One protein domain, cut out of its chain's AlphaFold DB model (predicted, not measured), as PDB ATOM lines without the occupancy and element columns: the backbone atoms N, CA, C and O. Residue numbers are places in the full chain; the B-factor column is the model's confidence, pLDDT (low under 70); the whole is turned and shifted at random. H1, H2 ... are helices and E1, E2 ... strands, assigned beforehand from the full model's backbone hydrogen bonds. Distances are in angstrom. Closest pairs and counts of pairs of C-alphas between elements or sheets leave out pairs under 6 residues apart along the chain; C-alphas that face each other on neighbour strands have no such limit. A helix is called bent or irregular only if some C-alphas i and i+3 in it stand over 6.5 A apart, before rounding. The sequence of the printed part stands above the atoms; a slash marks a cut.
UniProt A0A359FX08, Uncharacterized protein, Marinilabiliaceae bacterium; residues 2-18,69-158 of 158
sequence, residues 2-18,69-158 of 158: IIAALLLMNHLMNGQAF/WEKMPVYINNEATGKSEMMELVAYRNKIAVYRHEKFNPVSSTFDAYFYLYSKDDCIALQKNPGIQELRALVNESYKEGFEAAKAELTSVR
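This is residues 2 to 18 and 69 to 158 of the 158 residues of an uncharacterized protein of Marinilabiliaceae bacterium (UniProt A0A359FX08). A five-stranded sheet curls like part of a barrel and folds back on itself, and the long helix H1 grazes it, its residues 148 to 156 sticking out. The printed part has 107 residues, with E1 to E5 before H1, and its class is mixed. The antiparallel sheet's order is E1 E2 E3 E4 E5. It is only just loose, close to compact: the radius of gyration of the C-alphas is 15.7 A, the spans 57 by 34 by 26 A.

After residues 2 to 18, with no named element, find C-alpha 69 at (255.017, 429.944, 387.149); E1 runs to 76. Then come E2, 79 to 93; E3, 96 to 105; E4, 110 to 119; and E5, 122 to 128. H1, 132 to 156, runs 36.6 A to C-alpha 156 at (270.894, 418.920, 420.265).

The strands form a meander, antiparallel hairpins in a row; see N 72 and O 85, 2.9 A, N 90 and O 98, 2.9 A, N 101 and O 114, 2.8 A, and N 117 and O 125, 2.8 A. In this folded sheet, bent back into two leaves, E1 E2 face E4 E5, with E3 as hinge. H1 only grazes the sheet; its closest C-alphas to E3 are Val 139 and Ile 96, 7.5 A. In H1 every O i to N i+4 pair is within hydrogen-bond range.

Residues 19 to 68 are cut out, leaving 11.3 A between C-alphas 18 and 69. The links between named elements are tight. Residues 2 to 18 and 142 to 158 have pLDDT under 70.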
ATOM      1  N   ILE A   2     244.877 452.326 390.706       38.81
ATOM      2  CA  ILE A   2     245.399 450.935 390.751       38.81
ATOM      3  C   ILE A   2     246.868 450.859 390.263       38.81
ATOM      4  O   ILE A   2     247.471 449.799 390.190       38.81
ATOM      5  N   ILE A   3     247.498 452.001 389.973       38.62
ATOM      6  CA  ILE A   3     248.802 452.041 389.287       38.62
ATOM      7  C   ILE A   3     249.995 452.011 390.268       38.62
ATOM      8  O   ILE A   3     251.083 451.575 389.904       38.62
ATOM      9  N   ALA A   4     249.812 452.383 391.540       31.20
ATOM     10  CA  ALA A   4     250.931 452.531 392.482       31.20
ATOM     11  C   ALA A   4     251.446 451.210 393.100       31.20
ATOM     12  O   ALA A   4     252.592 451.154 393.545       31.20
ATOM     13  N   ALA A   5     250.650 450.134 393.101       41.78
ATOM     14  CA  ALA A   5     251.051 448.851 393.694       41.78
ATOM     15  C   ALA A   5     252.004 448.027 392.800       41.78
ATOM     16  O   ALA A   5     252.711 447.151 393.295       41.78
ATOM     17  N   LEU A   6     252.059 448.325 391.496       43.66
ATOM     18  CA  LEU A   6     252.865 447.588 390.513       43.66
ATOM     19  C   LEU A   6     254.343 448.010 390.481       43.66
ATOM     20  O   LEU A   6     255.187 447.214 390.085       43.66
ATOM     21  N   LEU A   7     254.679 449.229 390.914       42.03
ATOM     22  CA  LEU A   7     256.033 449.786 390.754       42.03
ATOM     23  C   LEU A   7     256.970 449.535 391.948       42.03
ATOM     24  O   LEU A   7     258.185 449.614 391.794       42.03
ATOM     25  N   LEU A   8     256.437 449.194 393.126       40.94
ATOM     26  CA  LEU A   8     257.227 449.084 394.365       40.94
ATOM     27  C   LEU A   8     257.540 447.643 394.803       40.94
ATOM     28  O   LEU A   8     258.273 447.448 395.775       40.94
ATOM     29  N   MET A   9     257.065 446.626 394.070       44.59
ATOM     30  CA  MET A   9     257.533 445.245 394.269       44.59
ATOM     31  C   MET A   9     258.977 445.035 393.783       44.59
ATOM     32  O   MET A   9     259.648 444.141 394.287       44.59
ATOM     33  N   ASN A  10     259.506 445.920 392.929       45.59
ATOM     34  CA  ASN A  10     260.882 445.860 392.415       45.59
ATOM     35  C   ASN A  10     261.979 445.884 393.497       45.59
ATOM     36  O   ASN A  10     263.115 445.524 393.218       45.59
ATOM     37  N   HIS A  11     261.672 446.264 394.743       41.75
ATOM     38  CA  HIS A  11     262.660 446.298 395.833       41.75
ATOM     39  C   HIS A  11     262.628 445.080 396.769       41.75
ATOM     40  O   HIS A  11     263.394 445.027 397.728       41.75
ATOM     41  N   LEU A  12     261.788 444.077 396.485       40.38
ATOM     42  CA  LEU A  12     261.954 442.711 397.008       40.38
ATOM     43  C   LEU A  12     262.599 441.771 395.969       40.38
ATOM     44  O   LEU A  12     262.844 440.603 396.261       40.38
ATOM     45  N   MET A  13     262.882 442.278 394.765       45.94
ATOM     46  CA  MET A  13     263.236 441.488 393.591       45.94
ATOM     47  C   MET A  13     264.730 441.570 393.284       45.94
ATOM     48  O   MET A  13     265.198 442.497 392.643       45.94
ATOM     49  N   ASN A  14     265.470 440.553 393.708       44.03
ATOM     50  CA  ASN A  14     266.662 440.089 392.991       44.03
ATOM     51  C   ASN A  14     266.756 438.556 393.080       44.03
ATOM     52  O   ASN A  14     267.817 437.983 393.307       44.03
ATOM     53  N   GLY A  15     265.615 437.881 392.921       41.38
ATOM     54  CA  GLY A  15     265.534 436.428 392.799       41.38
ATOM     55  C   GLY A  15     265.005 436.058 391.418       41.38
ATOM     56  O   GLY A  15     263.800 436.017 391.235       41.38
ATOM     57  N   GLN A  16     265.912 435.832 390.463       51.09
ATOM     58  CA  GLN A  16     265.662 435.294 389.114       51.09
ATOM     59  C   GLN A  16     264.714 436.101 388.200       51.09
ATOM     60  O   GLN A  16     263.610 435.668 387.888       51.09
ATOM     61  N   ALA A  17     265.192 437.216 387.636       58.09
ATOM     62  CA  ALA A  17     264.677 437.643 386.333       58.09
ATOM     63  C   ALA A  17     265.195 436.647 385.284       58.09
ATOM     64  O   ALA A  17     266.365 436.704 384.887       58.09
ATOM     65  N   PHE A  18     264.367 435.677 384.901       67.19
ATOM     66  CA  PHE A  18     264.737 434.713 383.868       67.19
ATOM     67  C   PHE A  18     264.957 435.457 382.552       67.19
ATOM     68  O   PHE A  18     264.061 436.126 382.048       67.19
ATOM     69  N   TRP A  69     256.207 430.631 386.686       95.62
ATOM     70  CA  TRP A  69     255.017 429.944 387.149       95.62
ATOM     71  C   TRP A  69     255.319 428.473 387.343       95.62
ATOM     72  O   TRP A  69     256.008 427.859 386.528       95.62
ATOM     73  N   GLU A  70     254.776 427.913 388.410       95.25
ATOM     74  CA  GLU A  70     254.957 426.518 388.780       95.25
ATOM     75  C   GLU A  70     253.611 425.912 389.157       95.25
ATOM     76  O   GLU A  70     252.747 426.586 389.730       95.25
ATOM     77  N   LYS A  71     253.405 424.648 388.791       95.25
ATOM     78  CA  LYS A  71     252.197 423.909 389.135       95.25
ATOM     79  C   LYS A  71     252.279 423.518 390.607       95.25
ATOM     80  O   LYS A  71     252.954 422.557 390.957       95.25
ATOM     81  N   MET A  72     251.544 424.241 391.441       93.69
ATOM     82  CA  MET A  72     251.532 424.052 392.888       93.69
ATOM     83  C   MET A  72     250.186 423.484 393.355       93.69
ATOM     84  O   MET A  72     249.150 423.791 392.748       93.69
ATOM     85  N   PRO A  73     250.164 422.669 394.425       92.94
ATOM     86  CA  PRO A  73     248.922 422.242 395.057       92.94
ATOM     87  C   PRO A  73     248.091 423.444 395.528       92.94
ATOM     88  O   PRO A  73     248.605 424.478 395.949       92.94
ATOM     89  N   VAL A  74     246.770 423.321 395.438       91.06
ATOM     90  CA  VAL A  74     245.828 424.344 395.903       91.06
ATOM     91  C   VAL A  74     245.322 423.959 397.284       91.06
ATOM     92  O   VAL A  74     244.819 422.848 397.470       91.06
ATOM     93  N   TYR A  75     245.388 424.909 398.214       87.75
ATOM     94  CA  TYR A  75     244.877 424.778 399.576       87.75
ATOM     95  C   TYR A  75     243.665 425.683 399.792       87.75
ATOM     96  O   TYR A  75     243.620 426.808 399.292       87.75
ATOM     97  N   ILE A  76     242.690 425.198 400.557       81.69
ATOM     98  CA  ILE A  76     241.536 425.963 401.041       81.69
ATOM     99  C   ILE A  76     241.395 425.646 402.526       81.69
ATOM    100  O   ILE A  76     241.408 424.479 402.892       81.69
ATOM    101  N   ASN A  77     241.279 426.667 403.381       77.44
ATOM    102  CA  ASN A  77     241.179 426.491 404.838       77.44
ATOM    103  C   ASN A  77     242.289 425.589 405.423       77.44
ATOM    104  O   ASN A  77     242.020 424.754 406.277       77.44
ATOM    105  N   ASN A  78     243.531 425.756 404.948       73.19
ATOM    106  CA  ASN A  78     244.709 424.948 405.307       73.19
ATOM    107  C   ASN A  78     244.646 423.458 404.927       73.19
ATOM    108  O   ASN A  78     245.530 422.696 405.307       73.19
ATOM    109  N   GLU A  79     243.680 423.046 404.110       82.81
ATOM    110  CA  GLU A  79     243.571 421.677 403.612       82.81
ATOM    111  C   GLU A  79     243.884 421.606 402.116       82.81
ATOM    112  O   GLU A  79     243.444 422.445 401.321       82.81
ATOM    113  N   ALA A  80     244.653 420.589 401.721       86.44
ATOM    114  CA  ALA A  80     244.968 420.338 400.323       86.44
ATOM    115  C   ALA A  80     243.706 419.890 399.573       86.44
ATOM    116  O   ALA A  80     243.022 418.949 399.964       86.44
ATOM    117  N   THR A  81     243.418 420.526 398.442       89.56
ATOM    118  CA  THR A  81     242.207 420.238 397.652       89.56
ATOM    119  C   THR A  81     242.357 419.048 396.696       89.56
ATOM    120  O   THR A  81     241.421 418.722 395.967       89.56
ATOM    121  N   GLY A  82     243.553 418.451 396.614       90.25
ATOM    122  CA  GLY A  82     243.914 417.450 395.600       90.25
ATOM    123  C   GLY A  82     244.059 418.009 394.178       90.25
ATOM    124  O   GLY A  82     244.352 417.261 393.249       90.25
ATOM    125  N   LYS A  83     243.857 419.318 393.989       91.56
ATOM    126  CA  LYS A  83     244.053 420.015 392.714       91.56
ATOM    127  C   LYS A  83     245.387 420.745 392.719       91.56
ATOM    128  O   LYS A  83     245.820 421.233 393.762       91.56
ATOM    129  N   SER A  84     245.963 420.897 391.533       92.75
ATOM    130  CA  SER A  84     247.130 421.748 391.317       92.75
ATOM    131  C   SER A  84     246.840 422.766 390.228       92.75
ATOM    132  O   SER A  84     246.198 422.453 389.223       92.75
ATOM    133  N   GLU A  85     247.325 423.984 390.424       92.44
ATOM    134  CA  GLU A  85     247.147 425.099 389.497       92.44
ATOM    135  C   GLU A  85     248.492 425.802 389.283       92.44
ATOM    136  O   GLU A  85     249.389 425.726 390.121       92.44
ATOM    137  N   MET A  86     248.651 426.462 388.134       94.38
ATOM    138  CA  MET A  86     249.843 427.267 387.867       94.38
ATOM    139  C   MET A  86     249.809 428.532 388.718       94.38
ATOM    140  O   MET A  86     248.891 429.340 388.588       94.38
ATOM    141  N   MET A  87     250.823 428.718 389.558       94.69
ATOM    142  CA  MET A  87     250.968 429.883 390.427       94.69
ATOM    143  C   MET A  87     252.273 430.608 390.121       94.69
ATOM    144  O   MET A  87     253.291 429.974 389.858       94.69
ATOM    145  N   GLU A  88     252.254 431.937 390.161       94.19
ATOM    146  CA  GLU A  88     253.442 432.761 389.918       94.19
ATOM    147  C   GLU A  88     254.346 432.737 391.151       94.19
ATOM    148  O   GLU A  88     253.897 433.098 392.238       94.19
ATOM    149  N   LEU A  89     255.617 432.362 391.008       92.38
ATOM    150  CA  LEU A  89     256.595 432.561 392.075       92.38
ATOM    151  C   LEU A  89     256.931 434.052 392.149       92.38
ATOM    152  O   LEU A  89     257.572 434.599 391.252       92.38
ATOM    153  N   VAL A  90     256.526 434.705 393.235       89.69
ATOM    154  CA  VAL A  90     256.746 436.147 393.434       89.69
ATOM    155  C   VAL A  90     257.943 436.449 394.327       89.69
ATOM    156  O   VAL A  90     258.522 437.530 394.235       89.69
ATOM    157  N   ALA A  91     258.332 435.511 395.191       83.12
ATOM    158  CA  ALA A  91     259.530 435.631 396.008       83.12
ATOM    159  C   ALA A  91     260.063 434.257 396.409       83.12
ATOM    160  O   ALA A  91     259.301 433.331 396.669       83.12
ATOM    161  N   TYR A  92     261.382 434.147 396.524       82.38
ATOM    162  CA  TYR A  92     262.039 433.005 397.144       82.38
ATOM    163  C   TYR A  92     263.185 433.497 398.011       82.38
ATOM    164  O   TYR A  92     264.085 434.189 397.530       82.38
ATOM    165  N   ARG A  93     263.154 433.171 399.301       76.81
ATOM    166  CA  ARG A  93     264.205 433.562 400.238       76.81
ATOM    167  C   ARG A  93     264.278 432.567 401.380       76.81
ATOM    168  O   ARG A  93     263.256 432.188 401.932       76.81
ATOM    169  N   ASN A  94     265.495 432.176 401.756       72.25
ATOM    170  CA  ASN A  94     265.747 431.313 402.913       72.25
ATOM    171  C   ASN A  94     264.893 430.029 402.912       72.25
ATOM    172  O   ASN A  94     264.350 429.648 403.940       72.25
ATOM    173  N   LYS A  95     264.786 429.371 401.747       80.31
ATOM    174  CA  LYS A  95     263.988 428.150 401.512       80.31
ATOM    175  C   LYS A  95     262.466 428.317 401.590       80.31
ATOM    176  O   LYS A  95     261.760 427.322 401.462       80.31
ATOM    177  N   ILE A  96     261.977 429.549 401.726       84.69
ATOM    178  CA  ILE A  96     260.554 429.872 401.657       84.69
ATOM    179  C   ILE A  96     260.242 430.414 400.265       84.69
ATOM    180  O   ILE A  96     260.826 431.413 399.833       84.69
ATOM    181  N   ALA A  97     259.319 429.752 399.578       89.38
ATOM    182  CA  ALA A  97     258.762 430.168 398.301       89.38
ATOM    183  C   ALA A  97     257.402 430.832 398.523       89.38
ATOM    184  O   ALA A  97     256.546 430.287 399.214       89.38
ATOM    185  N   VAL A  98     257.194 432.000 397.925       90.50
ATOM    186  CA  VAL A  98     255.917 432.711 397.948       90.50
ATOM    187  C   VAL A  98     255.313 432.643 396.557       90.50
ATOM    188  O   VAL A  98     255.877 433.189 395.606       90.50
ATOM    189  N   TYR A  99     254.157 432.001 396.455       93.00
ATOM    190  CA  TYR A  99     253.410 431.853 395.216       93.00
ATOM    191  C   TYR A  99     252.151 432.702 395.232       93.00
ATOM    192  O   TYR A  99     251.421 432.725 396.220       93.00
ATOM    193  N   ARG A 100     251.875 433.372 394.116       93.00
ATOM    194  CA  ARG A 100     250.674 434.170 393.890       93.00
ATOM    195  C   ARG A 100     249.728 433.446 392.945       93.00
ATOM    196  O   ARG A 100     250.121 432.990 391.872       93.00
ATOM    197  N   HIS A 101     248.462 433.410 393.328       92.94
ATOM    198  CA  HIS A 101     247.383 432.794 392.575       92.94
ATOM    199  C   HIS A 101     246.200 433.760 392.490       92.94
ATOM    200  O   HIS A 101     245.570 434.076 393.498       92.94
ATOM    201  N   GLU A 102     245.894 434.232 391.285       90.56
ATOM    202  CA  GLU A 102     244.761 435.122 391.034       90.56
ATOM    203  C   GLU A 102     243.520 434.304 390.654       90.56
ATOM    204  O   GLU A 102     243.548 433.518 389.709       90.56
ATOM    205  N   LYS A 103     242.418 434.495 391.383       87.12
ATOM    206  CA  LYS A 103     241.132 433.837 391.127       87.12
ATOM    207  C   LYS A 103     240.028 434.864 390.970       87.12
ATOM    208  O   LYS A 103     239.882 435.759 391.795       87.12
ATOM    209  N   PHE A 104     239.222 434.715 389.924       84.38
ATOM    210  CA  PHE A 104     238.037 435.545 389.747       84.38
ATOM    211  C   PHE A 104     236.991 435.202 390.812       84.38
ATOM    212  O   PHE A 104     236.607 434.043 390.967       84.38
ATOM    213  N   ASN A 105     236.527 436.216 391.534       84.44
ATOM    214  CA  ASN A 105     235.456 436.115 392.506       84.44
ATOM    215  C   ASN A 105     234.152 436.622 391.868       84.44
ATOM    216  O   ASN A 105     234.013 437.826 391.637       84.44
ATOM    217  N   PRO A 106     233.176 435.736 391.595       83.38
ATOM    218  CA  PRO A 106     231.938 436.131 390.932       83.38
ATOM    219  C   PRO A 106     231.035 437.000 391.818       83.38
ATOM    220  O   PRO A 106     230.238 437.766 391.289       83.38
ATOM    221  N   VAL A 107     231.161 436.915 393.149       88.38
ATOM    222  CA  VAL A 107     230.323 437.677 394.089       88.38
ATOM    223  C   VAL A 107     230.717 439.150 394.088       88.38
ATOM    224  O   VAL A 107     229.859 440.021 394.006       88.38
ATOM    225  N   SER A 108     232.019 439.439 394.148       87.75
ATOM    226  CA  SER A 108     232.533 440.811 394.110       87.75
ATOM    227  C   SER A 108     232.834 441.308 392.693       87.75
ATOM    228  O   SER A 108     233.115 442.489 392.520       87.75
ATOM    229  N   SER A 109     232.787 440.436 391.677       89.94
ATOM    230  CA  SER A 109     233.227 440.727 390.301       89.94
ATOM    231  C   SER A 109     234.662 441.271 390.220       89.94
ATOM    232  O   SER A 109     234.999 442.067 389.344       89.94
ATOM    233  N   THR A 110     235.529 440.837 391.138       88.69
ATOM    234  CA  THR A 110     236.948 441.217 391.208       88.69
ATOM    235  C   THR A 110     237.838 439.981 391.195       88.69
ATOM    236  O   THR A 110     237.381 438.874 391.464       88.69
ATOM    237  N   PHE A 111     239.128 440.152 390.909       86.50
ATOM    238  CA  PHE A 111     240.112 439.097 391.147       86.50
ATOM    239  C   PHE A 111     240.612 439.174 392.589       86.50
ATOM    240  O   PHE A 111     241.016 440.238 393.052       86.50
ATOM    241  N   ASP A 112     240.581 438.039 393.278       89.94
ATOM    242  CA  ASP A 112     241.247 437.831 394.555       89.94
ATOM    243  C   ASP A 112     242.647 437.262 394.300       89.94
ATOM    244  O   ASP A 112     242.808 436.316 393.528       89.94
ATOM    245  N   ALA A 113     243.657 437.815 394.966       90.44
ATOM    246  CA  ALA A 113     245.017 437.300 394.965       90.44
ATOM    247  C   ALA A 113     245.267 436.500 396.248       90.44
ATOM    248  O   ALA A 113     245.220 437.030 397.359       90.44
ATOM    249  N   TYR A 114     245.559 435.218 396.087       91.38
ATOM    250  CA  TYR A 114     245.966 434.329 397.164       91.38
ATOM    251  C   TYR A 114     247.484 434.178 397.142       91.38
ATOM    252  O   TYR A 114     248.069 433.942 396.085       91.38
ATOM    253  N   PHE A 115     248.109 434.306 398.307       91.69
ATOM    254  CA  PHE A 115     249.541 434.137 398.500       91.69
ATOM    255  C   PHE A 115     249.787 432.909 399.362       91.69
ATOM    256  O   PHE A 115     249.366 432.866 400.518       91.69
ATOM    257  N   TYR A 116     250.461 431.925 398.781       91.50
ATOM    258  CA  TYR A 116     250.824 430.671 399.425       91.50
ATOM    259  C   TYR A 116     252.303 430.723 399.777       91.50
ATOM    260  O   TYR A 116     253.133 431.020 398.915       91.50
ATOM    261  N   LEU A 117     252.632 430.436 401.030       90.81
ATOM    262  CA  LEU A 117     254.006 430.304 401.487       90.81
ATOM    263  C   LEU A 117     254.309 428.823 401.623       90.81
ATOM    264  O   LEU A 117     253.642 428.119 402.376       90.81
ATOM    265  N   TYR A 118     255.332 428.379 400.908       88.44
ATOM    266  CA  TYR A 118     255.815 427.011 400.945       88.44
ATOM    267  C   TYR A 118     257.207 426.962 401.550       88.44
ATOM    268  O   TYR A 118     258.083 427.737 401.164       88.44
ATOM    269  N   SER A 119     257.416 426.026 402.469       86.25
ATOM    270  CA  SER A 119     258.741 425.628 402.941       86.25
ATOM    271  C   SER A 119     258.972 424.189 402.508       86.25
ATOM    272  O   SER A 119     258.221 423.301 402.906       86.25
ATOM    273  N   LYS A 120     260.004 423.965 401.687       81.56
ATOM    274  CA  LYS A 120     260.166 422.708 400.938       81.56
ATOM    275  C   LYS A 120     258.900 422.455 400.102       81.56
ATOM    276  O   LYS A 120     258.668 423.214 399.166       81.56
ATOM    277  N   ASP A 121     258.072 421.495 400.503       78.31
ATOM    278  CA  ASP A 121     256.857 421.080 399.796       78.31
ATOM    279  C   ASP A 121     255.574 421.329 400.611       78.31
ATOM    280  O   ASP A 121     254.467 421.115 400.116       78.31
ATOM    281  N   ASP A 122     255.706 421.838 401.840       84.44
ATOM    282  CA  ASP A 122     254.581 422.067 402.742       84.44
ATOM    283  C   ASP A 122     254.102 423.516 402.661       84.44
ATOM    284  O   ASP A 122     254.884 424.463 402.814       84.44
ATOM    285  N   CYS A 123     252.796 423.696 402.449       88.38
ATOM    286  CA  CYS A 123     252.150 424.998 402.578       88.38
ATOM    287  C   CYS A 123     252.085 425.370 404.063       88.38
ATOM    288  O   CYS A 123     251.332 424.770 404.827       88.38
ATOM    289  N   ILE A 124     252.878 426.362 404.468       87.88
ATOM    290  CA  ILE A 124     252.980 426.813 405.863       87.88
ATOM    291  C   ILE A 124     252.051 427.989 406.169       87.88
ATOM    292  O   ILE A 124     251.695 428.208 407.322       87.88
ATOM    293  N   ALA A 125     251.641 428.750 405.149       87.62
ATOM    294  CA  ALA A 125     250.678 429.831 405.312       87.62
ATOM    295  C   ALA A 125     249.956 430.162 404.001       87.62
ATOM    296  O   ALA A 125     250.527 430.080 402.912       87.62
ATOM    297  N   LEU A 126     248.711 430.617 404.131       89.75
ATOM    298  CA  LEU A 126     247.878 431.116 403.042       89.75
ATOM    299  C   LEU A 126     247.270 432.459 403.446       89.75
ATOM    300  O   LEU A 126     246.623 432.560 404.484       89.75
ATOM    301  N   GLN A 127     247.450 433.481 402.614       88.69
ATOM    302  CA  GLN A 127     246.890 434.816 402.830       88.69
ATOM    303  C   GLN A 127     246.081 435.272 401.618       88.69
ATOM    304  O   GLN A 127     246.524 435.138 400.476       88.69
ATOM    305  N   LYS A 128     244.898 435.841 401.860       90.38
ATOM    306  CA  LYS A 128     244.026 436.393 400.817       90.38
ATOM    307  C   LYS A 128     244.128 437.915 400.806       90.38
ATOM    308  O   LYS A 128     243.832 438.548 401.810       90.38
ATOM    309  N   ASN A 129     244.486 438.487 399.658       87.00
ATOM    310  CA  ASN A 129     244.650 439.928 399.441       87.00
ATOM    311  C   ASN A 129     245.470 440.660 400.535       87.00
ATOM    312  O   ASN A 129     245.068 441.754 400.936       87.00
ATOM    313  N   PRO A 130     246.591 440.098 401.032       85.75
ATOM    314  CA  PRO A 130     247.362 440.736 402.093       85.75
ATOM    315  C   PRO A 130     248.009 442.040 401.621       85.75
ATOM    316  O   PRO A 130     248.395 442.200 400.456       85.75
ATOM    317  N   GLY A 131     248.202 442.962 402.561       81.75
ATOM    318  CA  GLY A 131     249.049 444.128 402.350       81.75
ATOM    319  C   GLY A 131     250.521 443.736 402.159       81.75
ATOM    320  O   GLY A 131     250.996 442.715 402.655       81.75
ATOM    321  N   ILE A 132     251.303 444.589 401.487       74.62
ATOM    322  CA  ILE A 132     252.746 444.340 401.274       74.62
ATOM    323  C   ILE A 132     253.496 444.189 402.606       74.62
ATOM    324  O   ILE A 132     254.421 443.384 402.711       74.62
ATOM    325  N   GLN A 133     253.127 444.976 403.619       79.69
ATOM    326  CA  GLN A 133     253.767 444.905 404.934       79.69
ATOM    327  C   GLN A 133     253.459 443.584 405.643       79.69
ATOM    328  O   GLN A 133     254.365 442.999 406.227       79.69
ATOM    329  N   GLU A 134     252.229 443.085 405.519       81.12
ATOM    330  CA  GLU A 134     251.800 441.801 406.082       81.12
ATOM    331  C   GLU A 134     252.555 440.644 405.425       81.12
ATOM    332  O   GLU A 134     253.140 439.820 406.122       81.12
ATOM    333  N   LEU A 135     252.659 440.639 404.089       77.44
ATOM    334  CA  LEU A 135     253.467 439.651 403.365       77.44
ATOM    335  C   LEU A 135     254.934 439.671 403.803       77.44
ATOM    336  O   LEU A 135     255.536 438.622 404.019       77.44
ATOM    337  N   ARG A 136     255.528 440.863 403.948       77.75
ATOM    338  CA  ARG A 136     256.918 441.001 404.409       77.75
ATOM    339  C   ARG A 136     257.098 440.500 405.837       77.75
ATOM    340  O   ARG A 136     258.093 439.834 406.110       77.75
ATOM    341  N   ALA A 137     256.174 440.836 406.734       80.56
ATOM    342  CA  ALA A 137     256.203 440.378 408.116       80.56
ATOM    343  C   ALA A 137     256.137 438.849 408.173       80.56
ATOM    344  O   ALA A 137     257.017 438.240 408.769       80.56
ATOM    345  N   LEU A 138     255.197 438.245 407.444       74.81
ATOM    346  CA  LEU A 138     254.991 436.800 407.404       74.81
ATOM    347  C   LEU A 138     256.219 436.040 406.880       74.81
ATOM    348  O   LEU A 138     256.640 435.049 407.474       74.81
ATOM    349  N   VAL A 139     256.844 436.528 405.802       74.19
ATOM    350  CA  VAL A 139     258.081 435.934 405.263       74.19
ATOM    351  C   VAL A 139     259.233 436.044 406.269       74.19
ATOM    352  O   VAL A 139     260.014 435.106 406.423       74.19
ATOM    353  N   ASN A 140     259.351 437.176 406.968       78.06
ATOM    354  CA  ASN A 140     260.398 437.380 407.969       78.06
ATOM    355  C   ASN A 140     260.171 436.557 409.248       78.06
ATOM    356  O   ASN A 140     261.142 436.111 409.855       78.06
ATOM    357  N   GLU A 141     258.921 436.379 409.670       77.38
ATOM    358  CA  GLU A 141     258.535 435.572 410.831       77.38
ATOM    359  C   GLU A 141     258.784 434.088 410.574       77.38
ATOM    360  O   GLU A 141     259.565 433.473 411.296       77.38
ATOM    361  N   SER A 142     258.265 433.569 409.459       69.88
ATOM    362  CA  SER A 142     258.494 432.184 409.023       69.88
ATOM    363  C   SER A 142     259.993 431.869 408.898       69.88
ATOM    364  O   SER A 142     260.451 430.763 409.185       69.88
ATOM    365  N   TYR A 143     260.799 432.864 408.506       69.00
ATOM    366  CA  TYR A 143     262.255 432.744 408.505       69.00
ATOM    367  C   TYR A 143     262.851 432.599 409.910       69.00
ATOM    368  O   TYR A 143     263.727 431.756 410.107       69.00
ATOM    369  N   LYS A 144     262.431 433.431 410.873       69.19
ATOM    370  CA  LYS A 144     262.947 433.366 412.248       69.19
ATOM    371  C   LYS A 144     262.678 431.997 412.861       69.19
ATOM    372  O   LYS A 144     263.588 431.420 413.444       69.19
ATOM    373  N   GLU A 145     261.476 431.465 412.666       67.50
ATOM    374  CA  GLU A 145     261.105 430.131 413.143       67.50
ATOM    375  C   GLU A 145     261.989 429.042 412.526       67.50
ATOM    376  O   GLU A 145     262.559 428.224 413.246       67.50
ATOM    377  N   GLY A 146     262.198 429.079 411.204       62.75
ATOM    378  CA  GLY A 146     263.086 428.136 410.522       62.75
ATOM    379  C   GLY A 146     264.553 428.234 410.964       62.75
ATOM    380  O   GLY A 146     265.241 427.216 411.053       62.75
ATOM    381  N   PHE A 147     265.046 429.441 411.260       60.41
ATOM    382  CA  PHE A 147     266.408 429.657 411.758       60.41
ATOM    383  C   PHE A 147     266.592 429.128 413.185       60.41
ATOM    384  O   PHE A 147     267.580 428.442 413.455       60.41
ATOM    385  N   GLU A 148     265.649 429.403 414.089       67.81
ATOM    386  CA  GLU A 148     265.713 428.896 415.464       67.81
ATOM    387  C   GLU A 148     265.556 427.370 415.513       67.81
ATOM    388  O   GLU A 148     266.292 426.716 416.250       67.81
ATOM    389  N   ALA A 149     264.702 426.779 414.669       63.03
ATOM    390  CA  ALA A 149     264.594 425.324 414.538       63.03
ATOM    391  C   ALA A 149     265.921 424.685 414.084       63.03
ATOM    392  O   ALA A 149     266.414 423.755 414.719       63.03
ATOM    393  N   ALA A 150     266.559 425.233 413.043       59.53
ATOM    394  CA  ALA A 150     267.853 424.739 412.563       59.53
ATOM    395  C   ALA A 150     268.976 424.905 413.607       59.53
ATOM    396  O   ALA A 150     269.858 424.055 413.737       59.53
ATOM    397  N   LYS A 151     268.952 425.997 414.376       62.38
ATOM    398  CA  LYS A 151     269.898 426.242 415.471       62.38
ATOM    399  C   LYS A 151     269.692 425.265 416.635       62.38
ATOM    400  O   LYS A 151     270.681 424.806 417.210       62.38
ATOM    401  N   ALA A 152     268.444 424.931 416.962       66.19
ATOM    402  CA  ALA A 152     268.099 423.934 417.975       66.19
ATOM    403  C   ALA A 152     268.575 422.526 417.573       66.19
ATOM    404  O   ALA A 152     269.183 421.834 418.387       66.19
ATOM    405  N   GLU A 153     268.404 422.132 416.307       67.44
ATOM    406  CA  GLU A 153     268.938 420.864 415.778       67.44
ATOM    407  C   GLU A 153     270.472 420.798 415.857       67.44
ATOM    408  O   GLU A 153     271.040 419.777 416.228       67.44
ATOM    409  N   LEU A 154     271.174 421.898 415.574       61.47
ATOM    410  CA  LEU A 154     272.639 421.947 415.681       61.47
ATOM    411  C   LEU A 154     273.152 421.909 417.129       61.47
ATOM    412  O   LEU A 154     274.313 421.565 417.358       61.47
ATOM    413  N   THR A 155     272.319 422.282 418.101       67.50
ATOM    414  CA  THR A 155     272.675 422.276 419.528       67.50
ATOM    415  C   THR A 155     272.247 421.003 420.255       67.50
ATOM    416  O   THR A 155     272.834 420.710 421.292       67.50
ATOM    417  N   SER A 156     271.311 420.219 419.710       60.53
ATOM    418  CA  SER A 156     270.894 418.920 420.265       60.53
ATOM    419  C   SER A 156     271.772 417.736 419.834       60.53
ATOM    420  O   SER A 156     271.668 416.659 420.413       60.53
ATOM    421  N   VAL A 157     272.658 417.926 418.848       57.53
ATOM    422  CA  VAL A 157     273.622 416.915 418.357       57.53
ATOM    423  C   VAL A 157     274.971 416.988 419.112       57.53
ATOM    424  O   VAL A 157     275.990 416.488 418.640       57.53
ATOM    425  N   ARG A 158     275.007 417.613 420.296       45.44
ATOM    426  CA  ARG A 158     276.182 417.652 421.185       45.44
ATOM    427  C   ARG A 158     275.921 416.964 422.512       45.44
ATOM    428  O   ARG A 158     274.848 417.222 423.095       45.44
TER     429      ARG A 158